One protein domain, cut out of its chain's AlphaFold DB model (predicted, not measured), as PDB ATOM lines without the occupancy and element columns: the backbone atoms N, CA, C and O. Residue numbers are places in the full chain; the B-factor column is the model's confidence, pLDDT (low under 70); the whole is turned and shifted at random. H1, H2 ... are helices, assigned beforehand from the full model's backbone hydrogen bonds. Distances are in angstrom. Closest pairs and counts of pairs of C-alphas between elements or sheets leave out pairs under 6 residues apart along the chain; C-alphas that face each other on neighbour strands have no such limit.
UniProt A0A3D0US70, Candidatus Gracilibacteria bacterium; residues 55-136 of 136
ATOM      1  N   VAL A  55     179.631 161.174 106.523       89.62
ATOM      2  CA  VAL A  55     180.179 159.825 106.674       89.62
ATOM      3  C   VAL A  55     180.522 159.264 105.296       89.62
ATOM      4  O   VAL A  55     179.692 159.290 104.380       89.62
ATOM      5  N   ILE A  56     181.729 158.723 105.145       92.12
ATOM      6  CA  ILE A  56     182.139 158.047 103.905       92.12
ATOM      7  C   ILE A  56     181.675 156.587 103.879       92.12
ATOM      8  O   ILE A  56     181.326 156.003 104.905       92.12
ATOM      9  N   ILE A  57     181.693 155.963 102.698       91.38
ATOM     10  CA  ILE A  57     181.253 154.572 102.518       91.38
ATOM     11  C   ILE A  57     181.976 153.623 103.475       91.38
ATOM     12  O   ILE A  57     181.318 152.843 104.156       91.38
ATOM     13  N   ALA A  58     183.305 153.707 103.572       90.94
ATOM     14  CA  ALA A  58     184.095 152.846 104.450       90.94
ATOM     15  C   ALA A  58     183.656 152.916 105.925       90.94
ATOM     16  O   ALA A  58     183.505 151.886 106.581       90.94
ATOM     17  N   GLU A  59     183.415 154.124 106.437       90.75
ATOM     18  CA  GLU A  59     182.963 154.348 107.812       90.75
ATOM     19  C   GLU A  59     181.544 153.805 108.022       90.75
ATOM     20  O   GLU A  59     181.290 153.085 108.987       90.75
ATOM     21  N   ALA A  60     180.628 154.084 107.090       91.25
ATOM     22  CA  ALA A  60     179.252 153.602 107.159       91.25
ATOM     23  C   ALA A  60     179.163 152.069 107.111       91.25
ATOM     24  O   ALA A  60     178.364 151.487 107.847       91.25
ATOM     25  N   LEU A  61     179.979 151.418 106.275       91.38
ATOM     26  CA  LEU A  61     180.061 149.959 106.213       91.38
ATOM     27  C   LEU A  61     180.551 149.381 107.534       91.38
ATOM     28  O   LEU A  61     179.900 148.492 108.070       91.38
ATOM     29  N   LYS A  62     181.650 149.916 108.080       90.38
ATOM     30  CA  LYS A  62     182.172 149.472 109.372       90.38
ATOM     31  C   LYS A  62     181.111 149.563 110.465       90.38
ATOM     32  O   LYS A  62     180.806 148.558 111.096       90.38
ATOM     33  N   ILE A  63     180.520 150.748 110.639       90.31
ATOM     34  CA  ILE A  63     179.515 150.993 111.682       90.31
ATOM     35  C   ILE A  63     178.333 150.037 111.519       90.31
ATOM     36  O   ILE A  63     177.890 149.447 112.497       90.31
ATOM     37  N   SER A  64     177.820 149.869 110.297       90.81
ATOM     38  CA  SER A  64     176.629 149.043 110.067       90.81
ATOM     39  C   SER A  64     176.912 147.561 110.305       90.81
ATOM     40  O   SER A  64     176.122 146.897 110.960       90.81
ATOM     41  N   LEU A  65     178.039 147.048 109.813       90.94
ATOM     42  CA  LEU A  65     178.382 145.631 109.939       90.94
ATOM     43  C   LEU A  65     178.735 145.246 111.380       90.94
ATOM     44  O   LEU A  65     178.316 144.189 111.839       90.94
ATOM     45  N   GLU A  66     179.443 146.112 112.109       89.19
ATOM     46  CA  GLU A  66     179.726 145.889 113.533       89.19
ATOM     47  C   GLU A  66     178.458 146.007 114.384       89.19
ATOM     48  O   GLU A  66     178.267 145.193 115.280       89.19
ATOM     49  N   SER A  67     177.553 146.945 114.069       87.69
ATOM     50  CA  SER A  67     176.270 147.055 114.785       87.69
ATOM     51  C   SER A  67     175.439 145.779 114.651       87.69
ATOM     52  O   SER A  67     174.889 145.308 115.632       87.69
ATOM     53  N   PHE A  68     175.387 145.185 113.457       88.44
ATOM     54  CA  PHE A  68     174.640 143.946 113.210       88.44
ATOM     55  C   PHE A  68     175.397 142.675 113.644       88.44
ATOM     56  O   PHE A  68     174.899 141.571 113.440       88.44
ATOM     57  N   ASN A  69     176.575 142.812 114.272       86.81
ATOM     58  CA  ASN A  69     177.442 141.704 114.688       86.81
ATOM     59  C   ASN A  69     177.801 140.738 113.541       86.81
ATOM     60  O   ASN A  69     177.927 139.527 113.744       86.81
ATOM     61  N   GLU A  70     177.984 141.264 112.327       88.69
ATOM     62  CA  GLU A  70     178.391 140.451 111.183       88.69
ATOM     63  C   GLU A  70     179.801 139.886 111.376       88.69
ATOM     64  O   GLU A  70     180.709 140.537 111.903       88.69
ATOM     65  N   THR A  71     180.018 138.661 110.898       86.50
ATOM     66  CA  THR A  71     181.345 138.037 110.955       86.50
ATOM     67  C   THR A  71     182.216 138.573 109.821       86.50
ATOM     68  O   THR A  71     182.060 138.191 108.661       86.50
ATOM     69  N   ILE A  72     183.144 139.469 110.161       86.69
ATOM     70  CA  ILE A  72     184.049 140.120 109.209       86.69
ATOM     71  C   ILE A  72     185.429 139.458 109.236       86.69
ATOM     72  O   ILE A  72     186.087 139.414 110.274       86.69
ATOM     73  N   ASP A  73     185.896 138.984 108.078       83.38
ATOM     74  CA  ASP A  73     187.250 138.442 107.927       83.38
ATOM     75  C   ASP A  73     188.297 139.568 107.888       83.38
ATOM     76  O   ASP A  73     188.539 140.193 106.854       83.38
ATOM     77  N   GLN A  74     188.942 139.815 109.029       77.56
ATOM     78  CA  GLN A  74     189.984 140.836 109.189       77.56
ATOM     79  C   GLN A  74     191.386 140.367 108.751       77.56
ATOM     80  O   GLN A  74     192.389 140.945 109.163       77.56
ATOM     81  N   SER A  75     191.493 139.323 107.920       75.62
ATOM     82  CA  SER A  75     192.780 138.802 107.436       75.62
ATOM     83  C   SER A  75     193.563 139.776 106.541       75.62
ATOM     84  O   SER A  75     194.785 139.630 106.405       75.62
ATOM     85  N   SER A  76     192.905 140.788 105.962       73.56
ATOM     86  CA  SER A  76     193.580 141.821 105.169       73.56
ATOM     87  C   SER A  76     194.436 142.750 106.040       73.56
ATOM     88  O   SER A  76     193.995 143.252 107.072       73.56
ATOM     89  N   LYS A  77     195.682 142.994 105.608       65.38
ATOM     90  CA  LYS A  77     196.698 143.751 106.370       65.38
ATOM     91  C   LYS A  77     196.984 145.152 105.834       65.38
ATOM     92  O   LYS A  77     197.759 145.881 106.444       65.38
ATOM     93  N   THR A  78     196.428 145.516 104.686       75.12
ATOM     94  CA  THR A  78     196.817 146.731 103.960       75.12
ATOM     95  C   THR A  78     196.018 147.949 104.387       75.12
ATOM     96  O   THR A  78     196.610 148.985 104.683       75.12
ATOM     97  N   THR A  79     194.688 147.832 104.462       86.56
ATOM     98  CA  THR A  79     193.821 148.976 104.770       86.56
ATOM     99  C   THR A  79     192.686 148.595 105.712       86.56
ATOM    100  O   THR A  79     192.001 147.601 105.493       86.56
ATOM    101  N   TRP A  80     192.437 149.417 106.737       87.75
ATOM    102  CA  TRP A  80     191.474 149.115 107.808       87.75
ATOM    103  C   TRP A  80     190.048 148.827 107.320       87.75
ATOM    104  O   TRP A  80     189.332 148.068 107.963       87.75
ATOM    105  N   TYR A  81     189.620 149.430 106.205       88.06
ATOM    106  CA  TYR A  81     188.256 149.280 105.695       88.06
ATOM    107  C   TYR A  81     188.073 148.093 104.738       88.06
ATOM    108  O   TYR A  81     186.950 147.773 104.350       88.06
ATOM    109  N   GLU A  82     189.166 147.461 104.312       88.94
ATOM    110  CA  GLU A  82     189.162 146.439 103.265       88.94
ATOM    111  C   GLU A  82     188.298 145.210 103.611       88.94
ATOM    112  O   GLU A  82     187.515 144.797 102.754       88.94
ATOM    113  N   PRO A  83     188.312 144.684 104.854       89.06
ATOM    114  CA  PRO A  83     187.417 143.597 105.257       89.06
ATOM    115  C   PRO A  83     185.928 143.895 105.027       89.06
ATOM    116  O   PRO A  83     185.179 143.052 104.533       89.06
ATOM    117  N   TYR A  84     185.496 145.121 105.328       89.69
ATOM    118  CA  TYR A  84     184.099 145.541 105.197       89.69
ATOM    119  C   TYR A  84     183.696 145.719 103.728       89.69
ATOM    120  O   TYR A  84     182.587 145.358 103.333       89.69
ATOM    121  N   ILE A  85     184.614 146.227 102.899       88.88
ATOM    122  CA  ILE A  85     184.428 146.320 101.445       88.88
ATOM    123  C   ILE A  85     184.303 144.921 100.831       88.88
ATOM    124  O   ILE A  85     183.388 144.669 100.045       88.88
ATOM    125  N   ASN A  86     185.179 143.996 101.228       87.00
ATOM    126  CA  ASN A  86     185.152 142.614 100.759       87.00
ATOM    127  C   ASN A  86     183.839 141.924 101.133       87.00
ATOM    128  O   ASN A  86     183.243 141.258 100.288       87.00
ATOM    129  N   PHE A  87     183.341 142.139 102.353       88.81
ATOM    130  CA  PHE A  87     182.058 141.596 102.793       88.81
ATOM    131  C   PHE A  87     180.905 142.012 101.872       88.81
ATOM    132  O   PHE A  87     180.190 141.159 101.341       88.81
ATOM    133  N   VAL A  88     180.727 143.316 101.627       87.94
ATOM    134  CA  VAL A  88     179.613 143.790 100.787       87.94
ATOM    135  C   VAL A  88     179.789 143.436  99.315       87.94
ATOM    136  O   VAL A  88     178.798 143.249  98.606       87.94
ATOM    137  N   HIS A  89     181.033 143.323  98.845       85.00
ATOM    138  CA  HIS A  89     181.336 142.889  97.488       85.00
ATOM    139  C   HIS A  89     181.011 141.402  97.281       85.00
ATOM    140  O   HIS A  89     180.375 141.040  96.289       85.00
ATOM    141  N   ASN A  90     181.404 140.547  98.226       85.06
ATOM    142  CA  ASN A  90     181.200 139.101  98.149       85.06
ATOM    143  C   ASN A  90     179.732 138.703  98.335       85.06
ATOM    144  O   ASN A  90     179.302 137.697  97.777       85.06
ATOM    145  N   ASN A  91     178.959 139.526  99.047       86.56
ATOM    146  CA  ASN A  91     177.523 139.340  99.252       86.56
ATOM    147  C   ASN A  91     176.646 140.168  98.291       86.56
ATOM    148  O   ASN A  91     175.434 140.233  98.469       86.56
ATOM    149  N   SER A  92     177.229 140.807  97.268       85.75
ATOM    150  CA  SER A  92     176.503 141.599  96.254       85.75
ATOM    151  C   SER A  92     175.630 142.736  96.815       85.75
ATOM    152  O   SER A  92     174.701 143.201  96.155       85.75
ATOM    153  N   ILE A  93     175.958 143.234  98.008       84.19
ATOM    154  CA  ILE A  93     175.222 144.299  98.699       84.19
ATOM    155  C   ILE A  93     175.576 145.665  98.089       84.19
ATOM    156  O   ILE A  93     174.764 146.569  98.132       84.19
ATOM    157  N   PHE A  94     176.748 145.853  97.465       72.62
ATOM    158  CA  PHE A  94     177.163 147.165  96.923       72.62
ATOM    159  C   PHE A  94     178.134 147.080  95.731       72.62
ATOM    160  O   PHE A  94     179.146 147.778  95.693       72.62
ATOM    161  N   SER A  95     177.854 146.248  94.722       65.50
ATOM    162  CA  SER A  95     178.839 145.946  93.660       65.50
ATOM    163  C   SER A  95     179.425 147.176  92.940       65.50
ATOM    164  O   SER A  95     180.612 147.179  92.624       65.50
ATOM    165  N   LYS A  96     178.639 148.244  92.729       65.44
ATOM    166  CA  LYS A  96     179.094 149.480  92.059       65.44
ATOM    167  C   LYS A  96     179.894 150.428  92.965       65.44
ATOM    168  O   LYS A  96     180.735 151.171  92.472       65.44
ATOM    169  N   TYR A  97     179.630 150.423  94.271       60.16
ATOM    170  CA  TYR A  97     180.155 151.423  95.214       60.16
ATOM    171  C   TYR A  97     181.245 150.879  96.144       60.16
ATOM    172  O   TYR A  97     181.996 151.664  96.718       60.16
ATOM    173  N   ALA A  98     181.403 149.554  96.212       59.91
ATOM    174  CA  ALA A  98     182.518 148.879  96.880       59.91
ATOM    175  C   ALA A  98     183.903 149.320  96.353       59.91
ATOM    176  O   ALA A  98     184.913 149.082  97.002       59.91
ATOM    177  N   LEU A  99     183.963 149.999  95.201       68.56
ATOM    178  CA  LEU A  99     185.200 150.523  94.616       68.56
ATOM    179  C   LEU A  99     185.528 151.971  95.026       68.56
ATOM    180  O   LEU A  99     186.552 152.494  94.599       68.56
ATOM    181  N   LEU A 100     184.685 152.636  95.827       84.00
ATOM    182  CA  LEU A 100     184.848 154.049  96.203       84.00
ATOM    183  C   LEU A 100     184.776 154.249  97.733       84.00
ATOM    184  O   LEU A 100     183.858 154.906  98.219       84.00
ATOM    185  N   PRO A 101     185.730 153.713  98.519       85.62
ATOM    186  CA  PRO A 101     185.656 153.705  99.988       85.62
ATOM    187  C   PRO A 101     185.593 155.103 100.624       85.62
ATOM    188  O   PRO A 101     185.020 155.259 101.700       85.62
ATOM    189  N   THR A 102     186.142 156.122  99.958       90.62
ATOM    190  CA  THR A 102     186.193 157.517 100.429       90.62
ATOM    191  C   THR A 102     185.047 158.391  99.915       90.62
ATOM    192  O   THR A 102     184.961 159.558 100.286       90.62
ATOM    193  N   LYS A 103     184.161 157.858  99.063       91.31
ATOM    194  CA  LYS A 103     182.972 158.586  98.607       91.31
ATOM    195  C   LYS A 103     182.016 158.782  99.786       91.31
ATOM    196  O   LYS A 103     181.843 157.878 100.600       91.31
ATOM    197  N   GLU A 104     181.343 159.927  99.833       91.81
ATOM    198  CA  GLU A 104     180.264 160.172 100.790       91.81
ATOM    199  C   GLU A 104     179.105 159.177 100.608       91.81
ATOM    200  O   GLU A 104     178.650 158.888  99.490       91.81
ATOM    201  N   MET A 105     178.618 158.651 101.729       90.12
ATOM    202  CA  MET A 105     177.474 157.753 101.764       90.12
ATOM    203  C   MET A 105     176.176 158.565 101.700       90.12
ATOM    204  O   MET A 105     175.888 159.383 102.574       90.12
ATOM    205  N   THR A 106     175.344 158.317 100.691       90.56
ATOM    206  CA  THR A 106     174.012 158.929 100.610       90.56
ATOM    207  C   THR A 106     173.015 158.211 101.518       90.56
ATOM    208  O   THR A 106     173.163 157.036 101.861       90.56
ATOM    209  N   ARG A 107     171.917 158.897 101.856       87.75
ATOM    210  CA  ARG A 107     170.822 158.308 102.647       87.75
ATOM    211  C   ARG A 107     170.194 157.085 101.973       87.75
ATOM    212  O   ARG A 107     169.810 156.153 102.671       87.75
ATOM    213  N   GLY A 108     170.092 157.088 100.641       87.94
ATOM    214  CA  GLY A 108     169.545 155.965  99.873       87.94
ATOM    215  C   GLY A 108     170.450 154.734  99.915       87.94
ATOM    216  O   GLY A 108     169.968 153.625 100.120       87.94
ATOM    217  N   GLU A 109     171.765 154.933  99.805       89.12
ATOM    218  CA  GLU A 109     172.744 153.852  99.954       89.12
ATOM    219  C   GLU A 109     172.732 153.303 101.392       89.12
ATOM    220  O   GLU A 109     172.611 152.099 101.596       89.12
ATOM    221  N   MET A 110     172.736 154.165 102.412       89.25
ATOM    222  CA  MET A 110     172.634 153.707 103.803       89.25
ATOM    223  C   MET A 110     171.343 152.914 104.067       89.25
ATOM    224  O   MET A 110     171.391 151.865 104.704       89.25
ATOM    225  N   ALA A 111     170.196 153.376 103.561       88.88
ATOM    226  CA  ALA A 111     168.928 152.666 103.714       88.88
ATOM    227  C   ALA A 111     168.952 151.289 103.034       88.88
ATOM    228  O   ALA A 111     168.474 150.313 103.610       88.88
ATOM    229  N   TYR A 112     169.541 151.193 101.838       90.75
ATOM    230  CA  TYR A 112     169.680 149.920 101.137       90.75
ATOM    231  C   TYR A 112     170.580 148.939 101.897       90.75
ATOM    232  O   TYR A 112     170.201 147.780 102.045       90.75
ATOM    233  N   LEU A 113     171.717 149.401 102.433       90.94
ATOM    234  CA  LEU A 113     172.595 148.582 103.275       90.94
ATOM    235  C   LEU A 113     171.826 147.979 104.451       90.94
ATOM    236  O   LEU A 113     171.796 146.764 104.609       90.94
ATOM    237  N   ILE A 114     171.169 148.834 105.237       90.50
ATOM    238  CA  ILE A 114     170.435 148.423 106.438       90.50
ATOM    239  C   ILE A 114     169.305 147.460 106.077       90.50
ATOM    240  O   ILE A 114     169.108 146.469 106.768       90.50
ATOM    241  N   HIS A 115     168.594 147.701 104.972       90.88
ATOM    242  CA  HIS A 115     167.552 146.794 104.505       90.88
ATOM    243  C   HIS A 115     168.094 145.387 104.202       90.88
ATOM    244  O   HIS A 115     167.474 144.407 104.595       90.88
ATOM    245  N   GLN A 116     169.261 145.267 103.558       91.56
ATOM    246  CA  GLN A 116     169.876 143.957 103.306       91.56
ATOM    247  C   GLN A 116     170.280 143.255 104.613       91.56
ATOM    248  O   GLN A 116     169.988 142.073 104.777       91.56
ATOM    249  N   LEU A 117     170.879 143.984 105.561       90.81
ATOM    250  CA  LEU A 117     171.241 143.440 106.879       90.81
ATOM    251  C   LEU A 117     170.000 142.977 107.670       90.81
ATOM    252  O   LEU A 117     169.996 141.903 108.264       90.81
ATOM    253  N   LEU A 118     168.904 143.739 107.615       90.38
ATOM    254  CA  LEU A 118     167.627 143.363 108.229       90.38
ATOM    255  C   LEU A 118     167.043 142.088 107.617       90.38
ATOM    256  O   LEU A 118     166.650 141.185 108.351       90.38
ATOM    257  N   LEU A 119     167.023 141.976 106.285       90.56
ATOM    258  CA  LEU A 119     166.541 140.767 105.615       90.56
ATOM    259  C   LEU A 119     167.339 139.523 106.033       90.56
ATOM    260  O   LEU A 119     166.760 138.444 106.157       90.56
ATOM    261  N   GLN A 120     168.649 139.654 106.248       90.81
ATOM    262  CA  GLN A 120     169.477 138.553 106.735       90.81
ATOM    263  C   GLN A 120     169.156 138.217 108.195       90.81
ATOM    264  O   GLN A 120     168.954 137.045 108.508       90.81
ATOM    265  N   LYS A 121     169.054 139.223 109.078       88.00
ATOM    266  CA  LYS A 121     168.686 139.040 110.494       88.00
ATOM    267  C   LYS A 121     167.324 138.355 110.650       88.00
ATOM    268  O   LYS A 121     167.143 137.519 111.530       88.00
ATOM    269  N   GLU A 122     166.383 138.652 109.758       91.00
ATOM    270  CA  GLU A 122     165.064 138.008 109.676       91.00
ATOM    271  C   GLU A 122     165.091 136.613 109.017       91.00
ATOM    272  O   GLU A 122     164.051 135.969 108.883       91.00
ATOM    273  N   GLY A 123     166.257 136.142 108.561       90.06
ATOM    274  CA  GLY A 123     166.430 134.851 107.894       90.06
ATOM    275  C   GLY A 123     165.866 134.782 106.471       90.06
ATOM    276  O   GLY A 123     165.795 133.694 105.899       90.06
ATOM    277  N   LYS A 124     165.463 135.916 105.880       91.25
ATOM    278  CA  LYS A 124     164.903 135.992 104.518       91.25
ATOM    279  C   LYS A 124     165.971 135.853 103.437       91.25
ATOM    280  O   LYS A 124     165.673 135.370 102.346       91.25
ATOM    281  N   ILE A 125     167.196 136.278 103.732       89.69
ATOM    282  CA  ILE A 125     168.375 136.062 102.887       89.69
ATOM    283  C   ILE A 125     169.518 135.491 103.726       89.69
ATOM    284  O   ILE A 125     169.464 135.493 104.951       89.69
ATOM    285  N   GLN A 126     170.558 134.997 103.060       86.19
ATOM    286  CA  GLN A 126     171.763 134.489 103.707       86.19
ATOM    287  C   GLN A 126     172.986 135.059 102.999       86.19
ATOM    288  O   GLN A 126     173.115 134.942 101.778       86.19
ATOM    289  N   PHE A 127     173.890 135.657 103.768       87.50
ATOM    290  CA  PHE A 127     175.190 136.083 103.273       87.50
ATOM    291  C   PHE A 127     176.146 134.901 103.311       87.50
ATOM    292  O   PHE A 127     176.582 134.449 104.364       87.50
ATOM    293  N   THR A 128     176.432 134.356 102.135       80.31
ATOM    294  CA  THR A 128     177.277 133.169 101.989       80.31
ATOM    295  C   THR A 128     178.746 133.523 101.790       80.31
ATOM    296  O   THR A 128     179.584 132.625 101.794       80.31
ATOM    297  N   GLY A 129     179.077 134.801 101.560       69.12
ATOM    298  CA  GLY A 129     180.440 135.243 101.249       69.12
ATOM    299  C   GLY A 129     180.996 134.683  99.932       69.12
ATOM    300  O   GLY A 129     182.155 134.930  99.601       69.12
ATOM    301  N   ILE A 130     180.186 133.947  99.165       59.34
ATOM    302  CA  ILE A 130     180.559 133.355  97.884       59.34
ATOM    303  C   ILE A 130     179.882 134.163  96.787       59.34
ATOM    304  O   ILE A 130     178.659 134.135  96.626       59.34
ATOM    305  N   ARG A 131     180.698 134.832  95.968       53.91
ATOM    306  CA  ARG A 131     180.226 135.461  94.736       53.91
ATOM    307  C   ARG A 131     179.683 134.357  93.827       53.91
ATOM    308  O   ARG A 131     180.445 133.536  93.320       53.91
ATOM    309  N   ASN A 132     178.371 134.311  93.619       43.59
ATOM    310  CA  ASN A 132     177.784 133.368  92.676       43.59
ATOM    311  C   ASN A 132     178.119 133.864  91.257       43.59
ATOM    312  O   ASN A 132     177.427 134.711  90.704       43.59
ATOM    313  N   VAL A 133     179.222 133.376  90.676       47.59
ATOM    314  CA  VAL A 133     179.765 133.804  89.362       47.59
ATOM    315  C   VAL A 133     178.810 133.484  88.191       47.59
ATOM    316  O   VAL A 133     179.098 133.784  87.041       47.59
ATOM    317  N   LYS A 134     177.641 132.891  88.465       37.53
ATOM    318  CA  LYS A 134     176.620 132.536  87.470       37.53
ATOM    319  C   LYS A 134     175.713 133.688  87.016       37.53
ATOM    320  O   LYS A 134     174.824 133.431  86.215       37.53
ATOM    321  N   SER A 135     175.889 134.915  87.506       37.28
ATOM    322  CA  SER A 135     175.061 136.068  87.099       37.28
ATOM    323  C   SER A 135     175.819 137.131  86.290       37.28
ATOM    324  O   SER A 135     175.554 138.322  86.458       37.28
ATOM    325  N   LEU A 136     176.775 136.710  85.454       38.00
ATOM    326  CA  LEU A 136     177.290 137.521  84.343       38.00
ATOM    327  C   LEU A 136     176.529 137.182  83.061       38.00
ATOM    328  O   LEU A 136     176.368 135.969  82.799       38.00
TER     329      LEU A 136
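This is residues 55 to 136 of the 136 residues of a protein of Candidatus Gracilibacteria bacterium (UniProt A0A3D0US70). Three helices form a small, rounded body joined by long loops: H3, the longest, runs roughly alongside H1, and H2 sits crosswise to H1. The printed part has 82 residues with three named helices, H1, H2 and H3 in chain order, and no named strand. Its class is all helix, though under half of the residues, 35, are in named elements. It is compact, with a radius of gyration of the C-alphas of 12.2 A and spans of 29 by 27 by 27 A.

Start at H3, residues 107 to 121, which only just touches H1, residues 57 to 67, with 3 pairs of C-alphas within 8 A. H3 does so with residues 110 to 114 alone; the closest C-alphas, of Ser 64 and Ile 114, are 7.2 A apart. Their tilt is shallow, 30 degrees, the same way. H2, residues 82 to 90, touches H1, about perpendicular at 84 degrees; their closest C-alphas, of Lys 62 and Tyr 84, are 6.0 A apart. H2 and H3 are apart. In H1, H2 and H3 every O i to N i+4 pair is within hydrogen-bond range.

Find C-alpha 107 at (170.822, 158.308, 102.647); H3 runs 20.9 A to C-alpha 121 at (168.686, 139.040, 110.494). H1 begins at C-alpha 57, (181.253, 154.572, 102.518), and measures 15.2 A; H2 measures 12.0 A.

The C-alphas farthest apart, of Thr 78 and Lys 124, are 33.7 A apart. The printed part has no cut, and both links, H1 to H2 and H2 to H3, are long. Look for pLDDT under 70 at residue 77, residues 95 to 99 and residues 129 to 136.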